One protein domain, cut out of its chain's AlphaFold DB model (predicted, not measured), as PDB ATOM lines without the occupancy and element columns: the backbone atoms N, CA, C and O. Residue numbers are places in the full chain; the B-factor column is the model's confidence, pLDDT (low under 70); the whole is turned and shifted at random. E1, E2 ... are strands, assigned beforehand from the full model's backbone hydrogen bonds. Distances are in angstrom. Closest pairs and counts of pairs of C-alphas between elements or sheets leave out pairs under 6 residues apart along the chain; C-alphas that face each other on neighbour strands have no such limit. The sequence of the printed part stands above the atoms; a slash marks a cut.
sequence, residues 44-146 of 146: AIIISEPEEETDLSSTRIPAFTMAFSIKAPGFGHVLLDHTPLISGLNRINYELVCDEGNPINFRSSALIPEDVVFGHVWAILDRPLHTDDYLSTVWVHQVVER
ATOM      1  N   ALA A  44     133.715 -13.083 -35.908       66.88
ATOM      2  CA  ALA A  44     133.503 -14.215 -36.797       66.88
ATOM      3  C   ALA A  44     133.327 -15.488 -35.970       66.88
ATOM      4  O   ALA A  44     134.191 -15.839 -35.166       66.88
ATOM      5  N   ILE A  45     132.215 -16.187 -36.201       69.00
ATOM      6  CA  ILE A  45     131.962 -17.524 -35.664       69.00
ATOM      7  C   ILE A  45     132.194 -18.502 -36.808       69.00
ATOM      8  O   ILE A  45     131.486 -18.466 -37.817       69.00
ATOM      9  N   ILE A  46     133.203 -19.353 -36.666       74.69
ATOM     10  CA  ILE A  46     133.511 -20.401 -37.631       74.69
ATOM     11  C   ILE A  46     132.968 -21.704 -37.060       74.69
ATOM     12  O   ILE A  46     133.404 -22.153 -36.001       74.69
ATOM     13  N   ILE A  47     132.004 -22.288 -37.770       74.69
ATOM     14  CA  ILE A  47     131.467 -23.620 -37.492       74.69
ATOM     15  C   ILE A  47     131.932 -24.528 -38.623       74.69
ATOM     16  O   ILE A  47     131.729 -24.219 -39.800       74.69
ATOM     17  N   SER A  48     132.571 -25.629 -38.260       77.06
ATOM     18  CA  SER A  48     133.051 -26.640 -39.196       77.06
ATOM     19  C   SER A  48     132.392 -27.979 -38.908       77.06
ATOM     20  O   SER A  48     131.993 -28.255 -37.775       77.06
ATOM     21  N   GLU A  49     132.269 -28.795 -39.952       76.25
ATOM     22  CA  GLU A  49     131.784 -30.166 -39.826       76.25
ATOM     23  C   GLU A  49     132.651 -30.963 -38.836       76.25
ATOM     24  O   GLU A  49     133.842 -30.667 -38.687       76.25
ATOM     25  N   PRO A  50     132.061 -31.944 -38.134       79.06
ATOM     26  CA  PRO A  50     132.818 -32.811 -37.250       79.06
ATOM     27  C   PRO A  50     133.876 -33.588 -38.039       79.06
ATOM     28  O   PRO A  50     133.619 -34.087 -39.131       79.06
ATOM     29  N   GLU A  51     135.074 -33.704 -37.470       75.50
ATOM     30  CA  GLU A  51     136.182 -34.448 -38.085       75.50
ATOM     31  C   GLU A  51     136.017 -35.971 -37.951       75.50
ATOM     32  O   GLU A  51     136.636 -36.734 -38.693       75.50
ATOM     33  N   GLU A  52     135.188 -36.411 -37.002       77.81
ATOM     34  CA  GLU A  52     134.933 -37.817 -36.702       77.81
ATOM     35  C   GLU A  52     133.589 -38.279 -37.279       77.81
ATOM     36  O   GLU A  52     132.588 -37.560 -37.240       77.81
ATOM     37  N   GLU A  53     133.555 -39.514 -37.786       80.69
ATOM     38  CA  GLU A  53     132.310 -40.145 -38.221       80.69
ATOM     39  C   GLU A  53     131.392 -40.430 -37.025       80.69
ATOM     40  O   GLU A  53     131.829 -40.738 -35.914       80.69
ATOM     41  N   THR A  54     130.083 -40.351 -37.257       81.25
ATOM     42  CA  THR A  54     129.093 -40.632 -36.216       81.25
ATOM     43  C   THR A  54     128.942 -42.139 -36.004       81.25
ATOM     44  O   THR A  54     128.398 -42.843 -36.853       81.25
ATOM     45  N   ASP A  55     129.347 -42.634 -34.833       87.06
ATOM     46  CA  ASP A  55     128.979 -43.973 -34.366       87.06
ATOM     47  C   ASP A  55     127.559 -43.959 -33.785       87.06
ATOM     48  O   ASP A  55     127.329 -43.506 -32.662       87.06
ATOM     49  N   LEU A  56     126.598 -44.493 -34.544       87.19
ATOM     50  CA  LEU A  56     125.184 -44.544 -34.155       87.19
ATOM     51  C   LEU A  56     124.933 -45.353 -32.871       87.19
ATOM     52  O   LEU A  56     123.906 -45.159 -32.223       87.19
ATOM     53  N   SER A  57     125.847 -46.251 -32.488       89.56
ATOM     54  CA  SER A  57     125.724 -47.042 -31.259       89.56
ATOM     55  C   SER A  57     126.143 -46.278 -29.997       89.56
ATOM     56  O   SER A  57     125.775 -46.672 -28.886       89.56
ATOM     57  N   SER A  58     126.862 -45.167 -30.164       90.31
ATOM     58  CA  SER A  58     127.326 -44.311 -29.080       90.31
ATOM     59  C   SER A  58     126.241 -43.330 -28.627       90.31
ATOM     60  O   SER A  58     125.447 -42.818 -29.415       90.31
ATOM     61  N   THR A  59     126.232 -43.012 -27.331       92.19
ATOM     62  CA  THR A  59     125.473 -41.876 -26.783       92.19
ATOM     63  C   THR A  59     126.277 -40.580 -26.799       92.19
ATOM     64  O   THR A  59     125.756 -39.540 -26.422       92.19
ATOM     65  N   ARG A  60     127.549 -40.620 -27.200       91.31
ATOM     66  CA  ARG A  60     128.400 -39.446 -27.397       91.31
ATOM     67  C   ARG A  60     128.801 -39.401 -28.859       91.31
ATOM     68  O   ARG A  60     129.593 -40.238 -29.291       91.31
ATOM     69  N   ILE A  61     128.244 -38.447 -29.592       89.75
ATOM     70  CA  ILE A  61     128.494 -38.294 -31.026       89.75
ATOM     71  C   ILE A  61     129.141 -36.937 -31.315       89.75
ATOM     72  O   ILE A  61     128.854 -35.963 -30.606       89.75
ATOM     73  N   PRO A  62     130.027 -36.858 -32.317       88.94
ATOM     74  CA  PRO A  62     130.626 -35.592 -32.705       88.94
ATOM     75  C   PRO A  62     129.552 -34.709 -33.359       88.94
ATOM     76  O   PRO A  62     128.758 -35.187 -34.166       88.94
ATOM     77  N   ALA A  63     129.488 -33.428 -32.983       86.94
ATOM     78  CA  ALA A  63     128.481 -32.499 -33.498       86.94
ATOM     79  C   ALA A  63     129.081 -31.518 -34.511       86.94
ATOM     80  O   ALA A  63     128.654 -31.482 -35.660       86.94
ATOM     81  N   PHE A  64     130.055 -30.711 -34.088       84.50
ATOM     82  CA  PHE A  64     130.753 -29.736 -34.931       84.50
ATOM     83  C   PHE A  64     132.006 -29.222 -34.220       84.50
ATOM     84  O   PHE A  64     132.164 -29.395 -33.014       84.50
ATOM     85  N   THR A  65     132.870 -28.529 -34.950       83.75
ATOM     86  CA  THR A  65     133.991 -27.777 -34.372       83.75
ATOM     87  C   THR A  65     133.665 -26.291 -34.405       83.75
ATOM     88  O   THR A  65     133.073 -25.803 -35.373       83.75
ATOM     89  N   MET A  66     134.027 -25.564 -33.345       78.50
ATOM     90  CA  MET A  66     133.700 -24.144 -33.204       78.50
ATOM     91  C   MET A  66     134.919 -23.307 -32.819       78.50
ATOM     92  O   MET A  66     135.634 -23.603 -31.859       78.50
ATOM     93  N   ALA A  67     135.111 -22.209 -33.544       78.88
ATOM     94  CA  ALA A  67     136.090 -21.182 -33.220       78.88
ATOM     95  C   ALA A  67     135.457 -19.790 -33.302       78.88
ATOM     96  O   ALA A  67     134.636 -19.513 -34.180       78.88
ATOM     97  N   PHE A  68     135.870 -18.913 -32.394       75.56
ATOM     98  CA  PHE A  68     135.490 -17.508 -32.379       75.56
ATOM     99  C   PHE A  68     136.720 -16.660 -32.631       75.56
ATOM    100  O   PHE A  68     137.759 -16.867 -32.008       75.56
ATOM    101  N   SER A  69     136.566 -15.678 -33.507       73.75
ATOM    102  CA  SER A  69     137.538 -14.612 -33.685       73.75
ATOM    103  C   SER A  69     136.852 -13.280 -33.408       73.75
ATOM    104  O   SER A  69     135.860 -12.929 -34.053       73.75
ATOM    105  N   ILE A  70     137.346 -12.552 -32.415       73.75
ATOM    106  CA  ILE A  70     136.924 -11.208 -32.040       73.75
ATOM    107  C   ILE A  70     138.073 -10.243 -32.345       73.75
ATOM    108  O   ILE A  70     139.205 -10.439 -31.925       73.75
ATOM    109  N   LYS A  71     137.800  -9.155 -33.071       66.56
ATOM    110  CA  LYS A  71     138.853  -8.186 -33.445       66.56
ATOM    111  C   LYS A  71     139.517  -7.469 -32.270       66.56
ATOM    112  O   LYS A  71     140.565  -6.860 -32.453       66.56
ATOM    113  N   ALA A  72     138.840  -7.396 -31.131       66.38
ATOM    114  CA  ALA A  72     139.303  -6.657 -29.971       66.38
ATOM    115  C   ALA A  72     138.954  -7.448 -28.708       66.38
ATOM    116  O   ALA A  72     137.792  -7.848 -28.568       66.38
ATOM    117  N   PRO A  73     139.911  -7.640 -27.787       68.06
ATOM    118  CA  PRO A  73     139.641  -8.299 -26.524       68.06
ATOM    119  C   PRO A  73     138.548  -7.572 -25.732       68.06
ATOM    120  O   PRO A  73     138.543  -6.343 -25.654       68.06
ATOM    121  N   GLY A  74     137.638  -8.327 -25.125       71.69
ATOM    122  CA  GLY A  74     136.499  -7.786 -24.379       71.69
ATOM    123  C   GLY A  74     135.996  -8.762 -23.323       71.69
ATOM    124  O   GLY A  74     136.552  -9.843 -23.158       71.69
ATOM    125  N   PHE A  75     134.952  -8.393 -22.591       73.75
ATOM    126  CA  PHE A  75     134.293  -9.288 -21.634       73.75
ATOM    127  C   PHE A  75     132.999  -9.797 -22.237       73.75
ATOM    128  O   PHE A  75     132.355  -9.085 -22.994       73.75
ATOM    129  N   GLY A  76     132.588 -11.020 -21.933       75.00
ATOM    130  CA  GLY A  76     131.431 -11.546 -22.633       75.00
ATOM    131  C   GLY A  76     131.045 -12.956 -22.269       75.00
ATOM    132  O   GLY A  76     131.648 -13.606 -21.407       75.00
ATOM    133  N   HIS A  77     130.010 -13.418 -22.953       75.75
ATOM    134  CA  HIS A  77     129.581 -14.797 -22.860       75.75
ATOM    135  C   HIS A  77     129.169 -15.353 -24.215       75.75
ATOM    136  O   HIS A  77     128.631 -14.641 -25.067       75.75
ATOM    137  N   VAL A  78     129.426 -16.647 -24.371       75.31
ATOM    138  CA  VAL A  78     128.937 -17.471 -25.467       75.31
ATOM    139  C   VAL A  78     128.036 -18.538 -24.863       75.31
ATOM    140  O   VAL A  78     128.451 -19.293 -23.977       75.31
ATOM    141  N   LEU A  79     126.804 -18.590 -25.355       78.25
ATOM    142  CA  LEU A  79     125.813 -19.598 -25.012       78.25
ATOM    143  C   LEU A  79     125.411 -20.348 -26.280       78.25
ATOM    144  O   LEU A  79     125.126 -19.729 -27.307       78.25
ATOM    145  N   LEU A  80     125.344 -21.671 -26.180       77.69
ATOM    146  CA  LEU A  80     124.725 -22.509 -27.197       77.69
ATOM    147  C   LEU A  80     123.334 -22.925 -26.735       77.69
ATOM    148  O   LEU A  80     123.180 -23.465 -25.642       77.69
ATOM    149  N   ASP A  81     122.340 -22.678 -27.578       82.06
ATOM    150  CA  ASP A  81     120.989 -23.213 -27.416       82.06
ATOM    151  C   ASP A  81     120.693 -24.169 -28.571       82.06
ATOM    152  O   ASP A  81     121.285 -24.051 -29.646       82.06
ATOM    153  N   HIS A  82     119.808 -25.138 -28.378       84.44
ATOM    154  CA  HIS A  82     119.539 -26.121 -29.417       84.44
ATOM    155  C   HIS A  82     118.163 -26.770 -29.311       84.44
ATOM    156  O   HIS A  82     117.551 -26.883 -28.247       84.44
ATOM    157  N   THR A  83     117.680 -27.264 -30.447       87.12
ATOM    158  CA  THR A  83     116.537 -28.173 -30.463       87.12
ATOM    159  C   THR A  83     116.971 -29.586 -30.075       87.12
ATOM    160  O   THR A  83     118.153 -29.914 -30.098       87.12
ATOM    161  N   PRO A  84     116.030 -30.470 -29.739       89.31
ATOM    162  CA  PRO A  84     116.262 -31.912 -29.765       89.31
ATOM    163  C   PRO A  84     116.595 -32.405 -31.180       89.31
ATOM    164  O   PRO A  84     116.248 -31.751 -32.162       89.31
ATOM    165  N   LEU A  85     117.170 -33.603 -31.278       88.44
ATOM    166  CA  LEU A  85     117.292 -34.334 -32.540       88.44
ATOM    167  C   LEU A  85     115.928 -34.899 -32.947       88.44
ATOM    168  O   LEU A  85     115.247 -35.527 -32.129       88.44
ATOM    169  N   ILE A  86     115.533 -34.690 -34.205       86.31
ATOM    170  CA  ILE A  86     114.223 -35.082 -34.741       86.31
ATOM    171  C   ILE A  86     114.393 -35.884 -36.035       86.31
ATOM    172  O   ILE A  86     115.032 -35.415 -36.972       86.31
ATOM    173  N   SER A  87     113.757 -37.058 -36.097       86.94
ATOM    174  CA  SER A  87     113.580 -37.861 -37.316       86.94
ATOM    175  C   SER A  87     112.150 -38.412 -37.351       86.94
ATOM    176  O   SER A  87     111.748 -39.227 -36.514       86.94
ATOM    177  N   GLY A  88     111.325 -37.914 -38.277       88.94
ATOM    178  CA  GLY A  88     109.900 -38.252 -38.342       88.94
ATOM    179  C   GLY A  88     109.156 -37.928 -37.037       88.94
ATOM    180  O   GLY A  88     108.975 -36.764 -36.692       88.94
ATOM    181  N   LEU A  89     108.707 -38.966 -36.319       89.81
ATOM    182  CA  LEU A  89     108.057 -38.851 -35.001       89.81
ATOM    183  C   LEU A  89     109.011 -39.123 -33.825       89.81
ATOM    184  O   LEU A  89     108.612 -38.985 -32.667       89.81
ATOM    185  N   ASN A  90     110.252 -39.526 -34.101       87.06
ATOM    186  CA  ASN A  90     111.248 -39.801 -33.079       87.06
ATOM    187  C   ASN A  90     111.930 -38.507 -32.642       87.06
ATOM    188  O   ASN A  90     112.309 -37.669 -33.460       87.06
ATOM    189  N   ARG A  91     112.110 -38.384 -31.328       92.69
ATOM    190  CA  ARG A  91     112.805 -37.276 -30.680       92.69
ATOM    191  C   ARG A  91     113.843 -37.825 -29.709       92.69
ATOM    192  O   ARG A  91     113.529 -38.734 -28.936       92.69
ATOM    193  N   ILE A  92     115.044 -37.266 -29.743       89.31
ATOM    194  CA  ILE A  92     116.145 -37.588 -28.829       89.31
ATOM    195  C   ILE A  92     116.626 -36.271 -28.231       89.31
ATOM    196  O   ILE A  92     116.963 -35.340 -28.966       89.31
ATOM    197  N   ASN A  93     116.580 -36.153 -26.903       92.38
ATOM    198  CA  ASN A  93     117.174 -34.993 -26.251       92.38
ATOM    199  C   ASN A  93     118.671 -35.247 -26.090       92.38
ATOM    200  O   ASN A  93     119.120 -36.390 -25.990       92.38
ATOM    201  N   TYR A  94     119.434 -34.167 -26.086       91.50
ATOM    202  CA  TYR A  94     120.871 -34.234 -25.921       91.50
ATOM    203  C   TYR A  94     121.378 -32.986 -25.211       91.50
ATOM    204  O   TYR A  94     120.634 -32.023 -25.054       91.50
ATOM    205  N   GLU A  95     122.632 -33.017 -24.792       91.25
ATOM    206  CA  GLU A  95     123.360 -31.863 -24.271       91.25
ATOM    207  C   GLU A  95     124.604 -31.620 -25.126       91.25
ATOM    208  O   GLU A  95     125.188 -32.566 -25.658       91.25
ATOM    209  N   LEU A  96     125.014 -30.359 -25.263       87.38
ATOM    210  CA  LEU A  96     126.242 -29.980 -25.961       87.38
ATOM    211  C   LEU A  96     127.387 -29.785 -24.966       87.38
ATOM    212  O   LEU A  96     127.284 -28.985 -24.030       87.38
ATOM    213  N   VAL A  97     128.495 -30.485 -25.198       87.19
ATOM    214  CA  VAL A  97     129.686 -30.447 -24.339       87.19
ATOM    215  C   VAL A  97     130.963 -30.262 -25.156       87.19
ATOM    216  O   VAL A  97     131.039 -30.682 -26.308       87.19
ATOM    217  N   CYS A  98     131.979 -29.649 -24.554       85.06
ATOM    218  CA  CYS A  98     133.340 -29.616 -25.098       85.06
ATOM    219  C   CYS A  98     134.040 -30.981 -24.946       85.06
ATOM    220  O   CYS A  98     133.528 -31.887 -24.284       85.06
ATOM    221  N   ASP A  99     135.250 -31.105 -25.494       82.50
ATOM    222  CA  ASP A  99     136.086 -32.315 -25.424       82.50
ATOM    223  C   ASP A  99     136.216 -32.927 -24.025       82.50
ATOM    224  O   ASP A  99     136.123 -34.143 -23.865       82.50
ATOM    225  N   GLU A 100     136.350 -32.092 -22.997       77.38
ATOM    226  CA  GLU A 100     136.484 -32.526 -21.601       77.38
ATOM    227  C   GLU A 100     135.149 -32.936 -20.943       77.38
ATOM    228  O   GLU A 100     135.119 -33.288 -19.765       77.38
ATOM    229  N   GLY A 101     134.031 -32.883 -21.675       76.12
ATOM    230  CA  GLY A 101     132.689 -33.178 -21.163       76.12
ATOM    231  C   GLY A 101     132.038 -32.021 -20.399       76.12
ATOM    232  O   GLY A 101     130.948 -32.177 -19.854       76.12
ATOM    233  N   ASN A 102     132.682 -30.854 -20.366       78.12
ATOM    234  CA  ASN A 102     132.130 -29.658 -19.743       78.12
ATOM    235  C   ASN A 102     131.017 -29.054 -20.623       78.12
ATOM    236  O   ASN A 102     131.219 -28.936 -21.837       78.12
ATOM    237  N   PRO A 103     129.874 -28.631 -20.046       72.81
ATOM    238  CA  PRO A 103     128.829 -27.937 -20.791       72.81
ATOM    239  C   PRO A 103     129.373 -26.686 -21.473       72.81
ATOM    240  O   PRO A 103     130.169 -25.946 -20.885       72.81
ATOM    241  N   ILE A 104     128.895 -26.410 -22.686       69.31
ATOM    242  CA  ILE A 104     129.296 -25.207 -23.421       69.31
ATOM    243  C   ILE A 104     128.538 -24.000 -22.868       69.31
ATOM    244  O   ILE A 104     127.531 -23.546 -23.406       69.31
ATOM    245  N   ASN A 105     129.034 -23.479 -21.752       67.44
ATOM    246  CA  ASN A 105     128.641 -22.190 -21.210       67.44
ATOM    247  C   ASN A 105     129.907 -21.397 -20.918       67.44
ATOM    248  O   ASN A 105     130.497 -21.487 -19.838       67.44
ATOM    249  N   PHE A 106     130.356 -20.646 -21.918       64.06
ATOM    250  CA  PHE A 106     131.536 -19.825 -21.758       64.06
ATOM    251  C   PHE A 106     131.119 -18.475 -21.211       64.06
ATOM    252  O   PHE A 106     130.690 -17.588 -21.945       64.06
ATOM    253  N   ARG A 107     131.260 -18.318 -19.899       61.00
ATOM    254  CA  ARG A 107     131.146 -17.025 -19.237       61.00
ATOM    255  C   ARG A 107     132.526 -16.612 -18.764       61.00
ATOM    256  O   ARG A 107     132.976 -17.051 -17.708       61.00
ATOM    257  N   SER A 108     133.197 -15.766 -19.537       57.47
ATOM    258  CA  SER A 108     134.498 -15.257 -19.124       57.47
ATOM    259  C   SER A 108     134.319 -13.974 -18.324       57.47
ATOM    260  O   SER A 108     133.925 -12.938 -18.851       57.47
ATOM    261  N   SER A 109     134.644 -14.035 -17.032       56.41
ATOM    262  CA  SER A 109     134.908 -12.835 -16.228       56.41
ATOM    263  C   SER A 109     136.283 -12.227 -16.532       56.41
ATOM    264  O   SER A 109     136.619 -11.172 -16.001       56.41
ATOM    265  N   ALA A 110     137.094 -12.913 -17.339       55.25
ATOM    266  CA  ALA A 110     138.383 -12.456 -17.831       55.25
ATOM    267  C   ALA A 110     138.255 -11.925 -19.265       55.25
ATOM    268  O   ALA A 110     137.291 -12.224 -19.973       55.25
ATOM    269  N   LEU A 111     139.249 -11.153 -19.693       63.28
ATOM    270  CA  LEU A 111     139.340 -10.648 -21.057       63.28
ATOM    271  C   LEU A 111     139.364 -11.831 -22.045       63.28
ATOM    272  O   LEU A 111     140.256 -12.675 -21.975       63.28
ATOM    273  N   ILE A 112     138.374 -11.903 -22.931       67.38
ATOM    274  CA  ILE A 112     138.311 -12.874 -24.021       67.38
ATOM    275  C   ILE A 112     139.403 -12.480 -25.030       67.38
ATOM    276  O   ILE A 112     139.421 -11.320 -25.448       67.38
ATOM    277  N   PRO A 113     140.349 -13.372 -25.374       65.12
ATOM    278  CA  PRO A 113     141.394 -13.072 -26.350       65.12
ATOM    279  C   PRO A 113     140.818 -12.990 -27.769       65.12
ATOM    280  O   PRO A 113     139.704 -13.446 -28.014       65.12
ATOM    281  N   GLU A 114     141.588 -12.415 -28.698       69.38
ATOM    282  CA  GLU A 114     141.148 -12.194 -30.084       69.38
ATOM    283  C   GLU A 114     140.730 -13.483 -30.793       69.38
ATOM    284  O   GLU A 114     139.736 -13.481 -31.502       69.38
ATOM    285  N   ASP A 115     141.406 -14.602 -30.537       71.50
ATOM    286  CA  ASP A 115     141.015 -15.903 -31.072       71.50
ATOM    287  C   ASP A 115     140.764 -16.888 -29.928       71.50
ATOM    288  O   ASP A 115     141.635 -17.136 -29.089       71.50
ATOM    289  N   VAL A 116     139.564 -17.471 -29.902       70.56
ATOM    290  CA  VAL A 116     139.173 -18.525 -28.963       70.56
ATOM    291  C   VAL A 116     138.750 -19.755 -29.746       70.56
ATOM    292  O   VAL A 116     137.729 -19.765 -30.435       70.56
ATOM    293  N   VAL A 117     139.523 -20.825 -29.601       70.25
ATOM    294  CA  VAL A 117     139.186 -22.136 -30.152       70.25
ATOM    295  C   VAL A 117     138.515 -22.946 -29.050       70.25
ATOM    296  O   VAL A 117     139.133 -23.210 -28.023       70.25
ATOM    297  N   PHE A 118     137.251 -23.325 -29.253       67.38
ATOM    298  CA  PHE A 118     136.501 -24.142 -28.290       67.38
ATOM    299  C   PHE A 118     136.740 -25.645 -28.469       67.38
ATOM    300  O   PHE A 118     136.306 -26.431 -27.630       67.38
ATOM    301  N   GLY A 119     137.454 -26.027 -29.530       75.50
ATOM    302  CA  GLY A 119     137.728 -27.420 -29.864       75.50
ATOM    303  C   GLY A 119     136.498 -28.110 -30.443       75.50
ATOM    304  O   GLY A 119     135.643 -27.462 -31.067       75.50
ATOM    305  N   HIS A 120     136.424 -29.423 -30.247       83.44
ATOM    306  CA  HIS A 120     135.323 -30.226 -30.757       83.44
ATOM    307  C   HIS A 120     134.135 -30.155 -29.797       83.44
ATOM    308  O   HIS A 120     134.251 -30.271 -28.571       83.44
ATOM    309  N   VAL A 121     132.959 -29.954 -30.382       85.25
ATOM    310  CA  VAL A 121     131.680 -29.983 -29.687       85.25
ATOM    311  C   VAL A 121     131.040 -31.343 -29.901       85.25
ATOM    312  O   VAL A 121     130.886 -31.820 -31.028       85.25
ATOM    313  N   TRP A 122     130.631 -31.945 -28.796       89.62
ATOM    314  CA  TRP A 122     130.021 -33.260 -28.733       89.62
ATOM    315  C   TRP A 122     128.572 -33.148 -28.283       89.62
ATOM    316  O   TRP A 122     128.243 -32.344 -27.411       89.62
ATOM    317  N   ALA A 123     127.714 -33.997 -28.841       90.19
ATOM    318  CA  ALA A 123     126.358 -34.190 -28.355       90.19
ATOM    319  C   ALA A 123     126.302 -35.435 -27.462       90.19
ATOM    320  O   ALA A 123     126.651 -36.537 -27.892       90.19
ATOM    321  N   ILE A 124     125.847 -35.256 -26.222       93.31
ATOM    322  CA  ILE A 124     125.565 -36.340 -25.278       93.31
ATOM    323  C   ILE A 124     124.073 -36.635 -25.324       93.31
ATOM    324  O   ILE A 124     123.260 -35.854 -24.841       93.31
ATOM    325  N   LEU A 125     123.722 -37.751 -25.943       92.00
ATOM    326  CA  LEU A 125     122.360 -38.189 -26.201       92.00
ATOM    327  C   LEU A 125     121.779 -38.936 -24.995       92.00
ATOM    328  O   LEU A 125     122.481 -39.706 -24.336       92.00
ATOM    329  N   ASP A 126     120.471 -38.801 -24.768       92.81
ATOM    330  CA  ASP A 126     119.758 -39.617 -23.772       92.81
ATOM    331  C   ASP A 126     119.683 -41.112 -24.156       92.81
ATOM    332  O   ASP A 126     119.523 -41.977 -23.288       92.81
ATOM    333  N   ARG A 127     119.842 -41.426 -25.448       92.56
ATOM    334  CA  ARG A 127     119.939 -42.779 -26.014       92.56
ATOM    335  C   ARG A 127     120.639 -42.771 -27.385       92.56
ATOM    336  O   ARG A 127     120.636 -41.731 -28.041       92.56
ATOM    337  N   PRO A 128     121.196 -43.913 -27.839       91.75
ATOM    338  CA  PRO A 128     121.847 -44.014 -29.146       91.75
ATOM    339  C   PRO A 128     120.905 -43.723 -30.318       91.75
ATOM    340  O   PRO A 128     119.684 -43.895 -30.211       91.75
ATOM    341  N   LEU A 129     121.486 -43.332 -31.452       86.31
ATOM    342  CA  LEU A 129     120.744 -43.108 -32.687       86.31
ATOM    343  C   LEU A 129     120.374 -44.436 -33.354       86.31
ATOM    344  O   LEU A 129     121.067 -45.446 -33.253       86.31
ATOM    345  N   HIS A 130     119.256 -44.436 -34.071       83.94
ATOM    346  CA  HIS A 130     118.836 -45.589 -34.876       83.94
ATOM    347  C   HIS A 130     119.173 -45.422 -36.362       83.94
ATOM    348  O   HIS A 130     119.243 -46.407 -37.094       83.94
ATOM    349  N   THR A 131     119.356 -44.177 -36.789       81.69
ATOM    350  CA  THR A 131     119.533 -43.711 -38.166       81.69
ATOM    351  C   THR A 131     120.343 -42.414 -38.131       81.69
ATOM    352  O   THR A 131     120.474 -41.793 -37.077       81.69
ATOM    353  N   ASP A 132     120.880 -42.002 -39.272       80.50
ATOM    354  CA  ASP A 132     121.635 -40.759 -39.475       80.50
ATOM    355  C   ASP A 132     120.762 -39.586 -39.969       80.50
ATOM    356  O   ASP A 132     121.242 -38.474 -40.152       80.50
ATOM    357  N   ASP A 133     119.458 -39.807 -40.141       86.25
ATOM    358  CA  ASP A 133     118.496 -38.831 -40.666       86.25
ATOM    359  C   ASP A 133     117.957 -37.839 -39.618       86.25
ATOM    360  O   ASP A 133     117.014 -37.088 -39.886       86.25
ATOM    361  N   TYR A 134     118.537 -37.831 -38.417       84.00
ATOM    362  CA  TYR A 134     118.154 -36.899 -37.365       84.00
ATOM    363  C   TYR A 134     118.663 -35.494 -37.664       84.00
ATOM    364  O   TYR A 134     119.833 -35.277 -37.962       84.00
ATOM    365  N   LEU A 135     117.778 -34.516 -37.493       86.38
ATOM    366  CA  LEU A 135     118.101 -33.105 -37.649       86.38
ATOM    367  C   LEU A 135     117.949 -32.379 -36.319       86.38
ATOM    368  O   LEU A 135     117.015 -32.633 -35.557       86.38
ATOM    369  N   SER A 136     118.851 -31.436 -36.070       85.50
ATOM    370  CA  SER A 136     118.738 -30.470 -34.985       85.50
ATOM    371  C   SER A 136     119.229 -29.103 -35.449       85.50
ATOM    372  O   SER A 136     120.059 -28.995 -36.348       85.50
ATOM    373  N   THR A 137     118.697 -28.052 -34.837       85.94
ATOM    374  CA  THR A 137     119.179 -26.682 -34.990       85.94
ATOM    375  C   THR A 137     119.917 -26.273 -33.728       85.94
ATOM    376  O   THR A 137     119.409 -26.470 -32.625       85.94
ATOM    377  N   VAL A 138     121.094 -25.678 -33.901       82.50
ATOM    378  CA  VAL A 138     121.895 -25.094 -32.822       82.50
ATOM    379  C   VAL A 138     122.039 -23.602 -33.086       82.50
ATOM    380  O   VAL A 138     122.360 -23.188 -34.201       82.50
ATOM    381  N   TRP A 139     121.797 -22.795 -32.060       81.12
ATOM    382  CA  TRP A 139     121.971 -21.351 -32.075       81.12
ATOM    383  C   TRP A 139     123.166 -20.962 -31.221       81.12
ATOM    384  O   TRP A 139     123.348 -21.462 -30.112       81.12
ATOM    385  N   VAL A 140     123.959 -20.031 -31.741       79.88
ATOM    386  CA  VAL A 140     125.086 -19.439 -31.026       79.88
ATOM    387  C   VAL A 140     124.698 -18.032 -30.612       79.88
ATOM    388  O   VAL A 140     124.444 -17.173 -31.457       79.88
ATOM    389  N   HIS A 141     124.650 -17.796 -29.309       78.88
ATOM    390  CA  HIS A 141     124.414 -16.485 -28.732       78.88
ATOM    391  C   HIS A 141     125.733 -15.950 -28.195       78.88
ATOM    392  O   HIS A 141     126.288 -16.498 -27.246       78.88
ATOM    393  N   GLN A 142     126.224 -14.879 -28.806       77.19
ATOM    394  CA  GLN A 142     127.455 -14.212 -28.407       77.19
ATOM    395  C   GLN A 142     127.149 -12.780 -27.980       77.19
ATOM    396  O   GLN A 142     126.450 -12.046 -28.681       77.19
ATOM    397  N   VAL A 143     127.692 -12.390 -26.830       76.50
ATOM    398  CA  VAL A 143     127.710 -11.001 -26.367       76.50
ATOM    399  C   VAL A 143     129.132 -10.664 -25.961       76.50
ATOM    400  O   VAL A 143     129.681 -11.313 -25.069       76.50
ATOM    401  N   VAL A 144     129.706  -9.641 -26.594       75.31
ATOM    402  CA  VAL A 144     131.009  -9.074 -26.238       75.31
ATOM    403  C   VAL A 144     130.820  -7.604 -25.873       75.31
ATOM    404  O   VAL A 144     130.360  -6.788 -26.670       75.31
ATOM    405  N   GLU A 145     131.174  -7.276 -24.641       72.62
ATOM    406  CA  GLU A 145     131.208  -5.940 -24.067       72.62
ATOM    407  C   GLU A 145     132.642  -5.400 -24.124       72.62
ATOM    408  O   GLU A 145     133.614  -6.124 -23.876       72.62
ATOM    409  N   ARG A 146     132.763  -4.118 -24.471       69.56
ATOM    410  CA  ARG A 146     134.028  -3.390 -24.603       69.56
ATOM    411  C   ARG A 146     134.052  -2.205 -23.651       69.56
ATOM    412  O   ARG A 146     132.995  -1.542 -23.535       69.56
TER     413      ARG A 146
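This is residues 44 to 146 of the 146 residues of an uncharacterized protein of Spirochaetales bacterium (UniProt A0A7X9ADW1). Two strongly twisted sheets make an elongated sandwich, partly face to face: E1, E2, E8 and E6 form one layer, and E7, E3 and E9 the other. The small hairpin of E4 and E5 lies at one end of the long axis, as does His 130 in the long link of residues 126 to 137; E3 runs on into E4 at 29 degrees, and E5 runs on into E6 at 36 degrees. The printed part has 103 residues with nine named strands, E1 to E9 in order along the chain, and no named helix; the class is all strand. The sheets run E1 - E2 - E8 - E6, E7 - E3 - E9 and E4 - E5, each antiparallel. The whole is only just compact, close to loose, with a radius of gyration of the C-alphas of 14.9 A, and spans 45 by 23 by 21 A.

E1, residues 44 to 48, begins at C-alpha 44, (133.503, -14.215, -36.797), and is 12.7 A long. E2, residues 60 to 70, measures 29.9 A, and E3, residues 74 to 82, 25.5 A. E4, residues 85 to 87, and E5, residues 90 to 92, are short; C-alpha 90 is at (111.248, -39.801, -33.079). E6 is residues 94 to 98, 13.3 A. E7, residues 105 to 112, is 13.7 A from end to end and bends by 96 degrees at residue 109. E8, residues 115 to 125, measures 29.5 A. E9, residues 138 to 145, is 23.0 A long and ends at C-alpha 145, (131.208, -5.940, -24.067).

E1 and E2 form a hairpin across a long link, with N 46 and O 67 2.9 A apart. E2 and E8, the inner strands of their sheet, are antiparallel at 158 degrees, with N 68 and O 116 2.8 A apart. Edge strand E6 is the antiparallel neighbour of E8, with N 122 and O 97 2.8 A apart. In the other sheet, E3 has E7 and E9 as neighbours: N 78 and O 106 are 2.9 A apart, and N 145 and O 75 2.7 A. The parts of these two sheets that face each other, a sandwich, are 10.2 A centre to centre. The closest C-alphas of E3 and E6, those of Leu 80 and Leu 96, are 7.7 A apart. In the hairpin of E4 and E5, N 85 and O 92 are 2.9 A apart. E1 and E9 are apart.

The two C-alphas farthest apart, those of His 130 and Arg 146, are 46.0 A from each other. The printed part has no cut and ends at the chain's last residue. The long links are E1 to E2 and E8 to E9, the latter residues 126 to 137. The mean pLDDT of the printed part is 79.6; under 70 are residues 44 to 45, 71 to 73, 104 to 114, 118 and 146.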